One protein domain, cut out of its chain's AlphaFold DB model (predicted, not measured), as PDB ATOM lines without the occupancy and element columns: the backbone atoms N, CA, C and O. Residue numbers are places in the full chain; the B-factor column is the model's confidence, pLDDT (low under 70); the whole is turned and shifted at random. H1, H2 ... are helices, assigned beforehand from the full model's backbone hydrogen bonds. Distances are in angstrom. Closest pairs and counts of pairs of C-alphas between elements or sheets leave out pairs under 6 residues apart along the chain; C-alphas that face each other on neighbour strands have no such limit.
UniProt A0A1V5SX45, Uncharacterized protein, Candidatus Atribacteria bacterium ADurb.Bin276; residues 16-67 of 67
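What this domain is: This is residues 16 to 67 of the 67 residues of an uncharacterized protein of Candidatus Atribacteria bacterium ADurb.Bin276 (UniProt A0A1V5SX45). Starting from residue 16, you meet a small rod in two parts: three short helices with few contacts between them lie toward the end with Glu 16, and a looped tail, residues 51 to 67, reaches to the other end at Ser 67. The printed part has 52 residues, with three named helices in the order H1, H2, H3 and no named strand. The class is all helix, though under half of the residues, 21 of the 52, are in named elements. The whole is only just compact, close to loose, with a radius of gyration of the C-alphas of 11.6 A, and it spans 41 by 18 by 15 A.

How they stand to each other: Begin with H1, residues 19 to 25, and H2, residues 27 to 30: they only just touch, with 3 pairs of C-alphas within 8 A, and only at the corner by their tight link. Their closest C-alphas, those of Ile 23 and Ile 29, are 6.4 A apart. Go on to H3, residues 41 to 50, which is close to H2 but not clearly touching; the closest C-alphas, those of Leu 30 and Leu 47, are 7.3 A apart. H1 and H3 are also close but not clearly touching, with the closest C-alphas, those of Leu 19 and Glu 43, 7.4 A apart. They run the same way at a steep tilt of 66 degrees. Every O i to N i+4 pair is within hydrogen-bond range in H1 and H3; H2 is too short for such a pair.

Where its parts are: Find C-alpha 19 at (48.468, -10.634, 14.306), where H1 begins; it runs 9.9 A to C-alpha 25. H2 follows from Val 27 to Leu 30, 6.1 A. H3 runs 14.7 A from C-alpha 41 at (38.856, -17.546, 11.649) to C-alpha 50 at (45.552, -18.219, 24.693).

The domain as a whole: The C-alphas of Glu 16 and Ser 67, the two farthest apart, are 41.1 A apart. The printed part has no cut, and the link from H2 to H3, 10 residues, is short. The mean pLDDT of the printed part is 75.8; look for values under 70 at residue 16 and residues 62 to 67.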
ATOM      1  N   GLU A  16      47.313  -7.100   5.990       67.50
ATOM      2  CA  GLU A  16      48.589  -6.377   5.789       67.50
ATOM      3  C   GLU A  16      49.445  -6.311   7.061       67.50
ATOM      4  O   GLU A  16      50.669  -6.262   6.985       67.50
ATOM      5  N   ILE A  17      48.803  -6.337   8.232       74.00
ATOM      6  CA  ILE A  17      49.460  -6.243   9.539       74.00
ATOM      7  C   ILE A  17      49.415  -7.613  10.215       74.00
ATOM      8  O   ILE A  17      48.355  -8.260  10.283       74.00
ATOM      9  N   SER A  18      50.560  -8.050  10.741       79.88
ATOM     10  CA  SER A  18      50.666  -9.308  11.479       79.88
ATOM     11  C   SER A  18      49.720  -9.329  12.688       79.88
ATOM     12  O   SER A  18      49.234  -8.294  13.157       79.88
ATOM     13  N   LEU A  19      49.378 -10.524  13.170       78.88
ATOM     14  CA  LEU A  19      48.468 -10.634  14.306       78.88
ATOM     15  C   LEU A  19      49.085 -10.043  15.584       78.88
ATOM     16  O   LEU A  19      48.386  -9.352  16.319       78.88
ATOM     17  N   ASP A  20      50.376 -10.273  15.819       79.31
ATOM     18  CA  ASP A  20      51.103  -9.753  16.981       79.31
ATOM     19  C   ASP A  20      51.142  -8.221  17.005       79.31
ATOM     20  O   ASP A  20      50.793  -7.619  18.019       79.31
ATOM     21  N   GLU A  21      51.444  -7.575  15.874       81.62
ATOM     22  CA  GLU A  21      51.395  -6.108  15.775       81.62
ATOM     23  C   GLU A  21      49.983  -5.561  16.017       81.62
ATOM     24  O   GLU A  21      49.816  -4.523  16.656       81.62
ATOM     25  N   ARG A  22      48.942  -6.274  15.561       79.25
ATOM     26  CA  ARG A  22      47.551  -5.907  15.859       79.25
ATOM     27  C   ARG A  22      47.215  -6.056  17.336       79.25
ATOM     28  O   ARG A  22      46.447  -5.250  17.840       79.25
ATOM     29  N   ILE A  23      47.737  -7.062  18.031       79.94
ATOM     30  CA  ILE A  23      47.496  -7.234  19.471       79.94
ATOM     31  C   ILE A  23      48.182  -6.122  20.265       79.94
ATOM     32  O   ILE A  23      47.565  -5.574  21.177       79.94
ATOM     33  N   ASP A  24      49.416  -5.771  19.901       81.44
ATOM     34  CA  ASP A  24      50.183  -4.706  20.553       81.44
ATOM     35  C   ASP A  24      49.501  -3.338  20.378       81.44
ATOM     36  O   ASP A  24      49.258  -2.611  21.342       81.44
ATOM     37  N   GLN A  25      49.063  -3.036  19.153       79.50
ATOM     38  CA  GLN A  25      48.371  -1.786  18.840       79.50
ATOM     39  C   GLN A  25      46.924  -1.762  19.351       79.50
ATOM     40  O   GLN A  25      46.418  -0.723  19.788       79.50
ATOM     41  N   TRP A  26      46.223  -2.895  19.288       80.50
ATOM     42  CA  TRP A  26      44.806  -3.033  19.616       80.50
ATOM     43  C   TRP A  26      44.616  -4.070  20.712       80.50
ATOM     44  O   TRP A  26      43.956  -5.083  20.510       80.50
ATOM     45  N   VAL A  27      45.106  -3.788  21.919       78.62
ATOM     46  CA  VAL A  27      44.955  -4.680  23.088       78.62
ATOM     47  C   VAL A  27      43.491  -5.113  23.316       78.62
ATOM     48  O   VAL A  27      43.212  -6.223  23.767       78.62
ATOM     49  N   TRP A  28      42.526  -4.272  22.928       78.75
ATOM     50  CA  TRP A  28      41.089  -4.563  22.977       78.75
ATOM     51  C   TRP A  28      40.621  -5.675  22.015       78.75
ATOM     52  O   TRP A  28      39.522  -6.204  22.193       78.75
ATOM     53  N   ILE A  29      41.420  -6.077  21.020       79.12
ATOM     54  CA  ILE A  29      41.112  -7.189  20.105       79.12
ATOM     55  C   ILE A  29      41.113  -8.544  20.816       79.12
ATOM     56  O   ILE A  29      40.479  -9.485  20.341       79.12
ATOM     57  N   LEU A  30      41.775  -8.637  21.975       75.94
ATOM     58  CA  LEU A  30      41.770  -9.819  22.836       75.94
ATOM     59  C   LEU A  30      40.407 -10.049  23.514       75.94
ATOM     60  O   LEU A  30      40.160 -11.119  24.072       75.94
ATOM     61  N   ASP A  31      39.482  -9.089  23.436       76.19
ATOM     62  CA  ASP A  31      38.112  -9.290  23.893       76.19
ATOM     63  C   ASP A  31      37.347 -10.218  22.931       76.19
ATOM     64  O   ASP A  31      37.152  -9.923  21.746       76.19
ATOM     65  N   LYS A  32      36.828 -11.338  23.457       71.19
ATOM     66  CA  LYS A  32      36.067 -12.350  22.697       71.19
ATOM     67  C   LYS A  32      34.842 -11.771  21.961       71.19
ATOM     68  O   LYS A  32      34.388 -12.366  20.978       71.19
ATOM     69  N   ARG A  33      34.285 -10.646  22.419       75.56
ATOM     70  CA  ARG A  33      33.149  -9.948  21.790       75.56
ATOM     71  C   ARG A  33      33.573  -9.196  20.532       75.56
ATOM     72  O   ARG A  33      32.765  -9.052  19.616       75.56
ATOM     73  N   ILE A  34      34.821  -8.742  20.487       77.44
ATOM     74  CA  ILE A  34      35.335  -7.834  19.463       77.44
ATOM     75  C   ILE A  34      36.203  -8.585  18.446       77.44
ATOM     76  O   ILE A  34      36.054  -8.362  17.244       77.44
ATOM     77  N   ILE A  35      37.005  -9.553  18.905       78.44
ATOM     78  CA  ILE A  35      37.958 -10.353  18.118       78.44
ATOM     79  C   ILE A  35      37.390 -10.835  16.777       78.44
ATOM     80  O   ILE A  35      38.022 -10.693  15.738       78.44
ATOM     81  N   LYS A  36      36.137 -11.314  16.766       76.50
ATOM     82  CA  LYS A  36      35.459 -11.885  15.589       76.50
ATOM     83  C   LYS A  36      35.380 -10.937  14.389       76.50
ATOM     84  O   LYS A  36      35.168 -11.413  13.283       76.50
ATOM     85  N   ARG A  37      35.468  -9.624  14.613       75.88
ATOM     86  CA  ARG A  37      35.344  -8.597  13.568       75.88
ATOM     87  C   ARG A  37      36.690  -8.173  12.977       75.88
ATOM     88  O   ARG A  37      36.694  -7.546  11.927       75.88
ATOM     89  N   PHE A  38      37.800  -8.495  13.643       75.25
ATOM     90  CA  PHE A  38      39.120  -7.917  13.356       75.25
ATOM     91  C   PHE A  38      40.239  -8.952  13.208       75.25
ATOM     92  O   PHE A  38      41.395  -8.589  12.982       75.25
ATOM     93  N   VAL A  39      39.901 -10.239  13.286       76.00
ATOM     94  CA  VAL A  39      40.814 -11.337  12.959       76.00
ATOM     95  C   VAL A  39      40.113 -12.370  12.084       76.00
ATOM     96  O   VAL A  39      38.891 -12.533  12.134       76.00
ATOM     97  N   THR A  40      40.895 -13.093  11.294       80.19
ATOM     98  CA  THR A  40      40.423 -14.237  10.511       80.19
ATOM     99  C   THR A  40      40.042 -15.411  11.415       80.19
ATOM    100  O   THR A  40      40.403 -15.475  12.591       80.19
ATOM    101  N   LEU A  41      39.315 -16.391  10.871       78.19
ATOM    102  CA  LEU A  41      38.856 -17.546  11.649       78.19
ATOM    103  C   LEU A  41      40.032 -18.348  12.250       78.19
ATOM    104  O   LEU A  41      39.980 -18.705  13.423       78.19
ATOM    105  N   LYS A  42      41.123 -18.512  11.490       79.06
ATOM    106  CA  LYS A  42      42.357 -19.198  11.914       79.06
ATOM    107  C   LYS A  42      43.091 -18.461  13.043       79.06
ATOM    108  O   LYS A  42      43.543 -19.063  14.017       79.06
ATOM    109  N   GLU A  43      43.183 -17.138  12.940       79.44
ATOM    110  CA  GLU A  43      43.785 -16.294  13.980       79.44
ATOM    111  C   GLU A  43      42.946 -16.300  15.257       79.44
ATOM    112  O   GLU A  43      43.476 -16.406  16.362       79.44
ATOM    113  N   ARG A  44      41.616 -16.263  15.115       79.25
ATOM    114  CA  ARG A  44      40.688 -16.350  16.242       79.25
ATOM    115  C   ARG A  44      40.887 -17.632  17.037       79.25
ATOM    116  O   ARG A  44      40.852 -17.578  18.261       79.25
ATOM    117  N   GLU A  45      41.049 -18.772  16.376       78.62
ATOM    118  CA  GLU A  45      41.291 -20.041  17.067       78.62
ATOM    119  C   GLU A  45      42.585 -19.999  17.881       78.62
ATOM    120  O   GLU A  45      42.584 -20.408  19.042       78.62
ATOM    121  N   THR A  46      43.642 -19.415  17.316       79.25
ATOM    122  CA  THR A  46      44.939 -19.239  17.988       79.25
ATOM    123  C   THR A  46      44.812 -18.334  19.217       79.25
ATOM    124  O   THR A  46      45.250 -18.684  20.312       79.25
ATOM    125  N   LEU A  47      44.122 -17.200  19.082       79.00
ATOM    126  CA  LEU A  47      43.907 -16.264  20.186       79.00
ATOM    127  C   LEU A  47      43.046 -16.868  21.289       79.00
ATOM    128  O   LEU A  47      43.403 -16.815  22.461       79.00
ATOM    129  N   VAL A  48      41.922 -17.491  20.929       75.88
ATOM    130  CA  VAL A  48      40.985 -18.089  21.891       75.88
ATOM    131  C   VAL A  48      41.622 -19.250  22.666       75.88
ATOM    132  O   VAL A  48      41.209 -19.506  23.796       75.88
ATOM    133  N   GLN A  49      42.639 -19.923  22.115       74.00
ATOM    134  CA  GLN A  49      43.456 -20.890  22.860       74.00
ATOM    135  C   GLN A  49      44.323 -20.233  23.945       74.00
ATOM    136  O   GLN A  49      44.582 -20.852  24.977       74.00
ATOM    137  N   GLY A  50      44.770 -18.995  23.730       74.19
ATOM    138  CA  GLY A  50      45.552 -18.219  24.693       74.19
ATOM    139  C   GLY A  50      44.714 -17.505  25.755       74.19
ATOM    140  O   GLY A  50      45.195 -17.314  26.871       74.19
ATOM    141  N   LEU A  51      43.463 -17.146  25.440       75.62
ATOM    142  CA  LEU A  51      42.605 -16.357  26.327       75.62
ATOM    143  C   LEU A  51      42.238 -17.102  27.619       75.62
ATOM    144  O   LEU A  51      41.690 -18.207  27.605       75.62
ATOM    145  N   ILE A  52      42.471 -16.430  28.746       78.06
ATOM    146  CA  ILE A  52      41.991 -16.850  30.061       78.06
ATOM    147  C   ILE A  52      40.548 -16.376  30.225       78.06
ATOM    148  O   ILE A  52      40.214 -15.214  29.990       78.06
ATOM    149  N   CYS A  53      39.668 -17.283  30.632       77.19
ATOM    150  CA  CYS A  53      38.295 -16.928  30.937       77.19
ATOM    151  C   CYS A  53      38.231 -16.111  32.224       77.19
ATOM    152  O   CYS A  53      38.639 -16.584  33.279       77.19
ATOM    153  N   GLN A  54      37.620 -14.931  32.165       74.12
ATOM    154  CA  GLN A  54      37.411 -14.104  33.356       74.12
ATOM    155  C   GLN A  54      36.426 -14.715  34.368       74.12
ATOM    156  O   GLN A  54      36.446 -14.323  35.526       74.12
ATOM    157  N   LYS A  55      35.580 -15.678  33.961       76.50
ATOM    158  CA  LYS A  55      34.632 -16.358  34.866       76.50
ATOM    159  C   LYS A  55      35.295 -17.484  35.669       76.50
ATOM    160  O   LYS A  55      35.002 -17.622  36.847       76.50
ATOM    161  N   CYS A  56      36.149 -18.298  35.044       81.81
ATOM    162  CA  CYS A  56      36.737 -19.481  35.693       81.81
ATOM    163  C   CYS A  56      38.254 -19.432  35.885       81.81
ATOM    164  O   CYS A  56      38.820 -20.378  36.419       81.81
ATOM    165  N   GLY A  57      38.938 -18.393  35.403       80.56
ATOM    166  CA  GLY A  57      40.399 -18.293  35.467       80.56
ATOM    167  C   GLY A  57      41.150 -19.317  34.605       80.56
ATOM    168  O   GLY A  57      42.376 -19.346  34.630       80.56
ATOM    169  N   ALA A  58      40.448 -20.137  33.814       81.12
ATOM    170  CA  ALA A  58      41.035 -21.177  32.971       81.12
ATOM    171  C   ALA A  58      40.876 -20.879  31.471       81.12
ATOM    172  O   ALA A  58      39.996 -20.124  31.044       81.12
ATOM    173  N   LYS A  59      41.704 -21.524  30.641       79.06
ATOM    174  CA  LYS A  59      41.622 -21.481  29.170       79.06
ATOM    175  C   LYS A  59      40.461 -22.340  28.655       79.06
ATOM    176  O   LYS A  59      40.655 -23.350  27.988       79.06
ATOM    177  N   CYS A  60      39.225 -21.949  28.964       74.88
ATOM    178  CA  CYS A  60      38.032 -22.728  28.612       74.88
ATOM    179  C   CYS A  60      37.526 -22.474  27.180       74.88
ATOM    180  O   CYS A  60      36.436 -22.903  26.815       74.88
ATOM    181  N   LYS A  61      38.265 -21.702  26.361       71.81
ATOM    182  CA  LYS A  61      37.856 -21.278  25.000       71.81
ATOM    183  C   LYS A  61      36.478 -20.573  24.987       71.81
ATOM    184  O   LYS A  61      35.797 -20.415  23.970       71.81
ATOM    185  N   GLY A  62      36.073 -20.090  26.163       66.38
ATOM    186  CA  GLY A  62      34.770 -19.536  26.500       66.38
ATOM    187  C   GLY A  62      33.587 -20.496  26.351       66.38
ATOM    188  O   GLY A  62      32.492 -20.009  26.087       66.38
ATOM    189  N   TYR A  63      33.823 -21.799  26.509       69.06
ATOM    190  CA  TYR A  63      32.855 -22.775  27.007       69.06
ATOM    191  C   TYR A  63      33.156 -22.972  28.489       69.06
ATOM    192  O   TYR A  63      33.993 -23.779  28.880       69.06
ATOM    193  N   CYS A  64      32.566 -22.110  29.307       69.38
ATOM    194  CA  CYS A  64      32.762 -22.155  30.742       69.38
ATOM    195  C   CYS A  64      31.674 -23.051  31.337       69.38
ATOM    196  O   CYS A  64      30.531 -22.616  31.417       69.38
ATOM    197  N   ASP A  65      32.037 -24.273  31.729       66.38
ATOM    198  CA  ASP A  65      31.132 -25.251  32.367       66.38
ATOM    199  C   ASP A  65      30.875 -24.950  33.852       66.38
ATOM    200  O   ASP A  65      30.246 -25.718  34.571       66.38
ATOM    201  N   VAL A  66      31.386 -23.818  34.347       59.31
ATOM    202  CA  VAL A  66      31.103 -23.376  35.710       59.31
ATOM    203  C   VAL A  66      29.646 -22.932  35.735       59.31
ATOM    204  O   VAL A  66      29.334 -21.824  35.284       59.31
ATOM    205  N   SER A  67      28.780 -23.852  36.166       47.72
ATOM    206  CA  SER A  67      27.383 -23.605  36.527       47.72
ATOM    207  C   SER A  67      27.301 -22.479  37.549       47.72
ATOM    208  O   SER A  67      28.113 -22.495  38.501       47.72
TER     209      SER A  67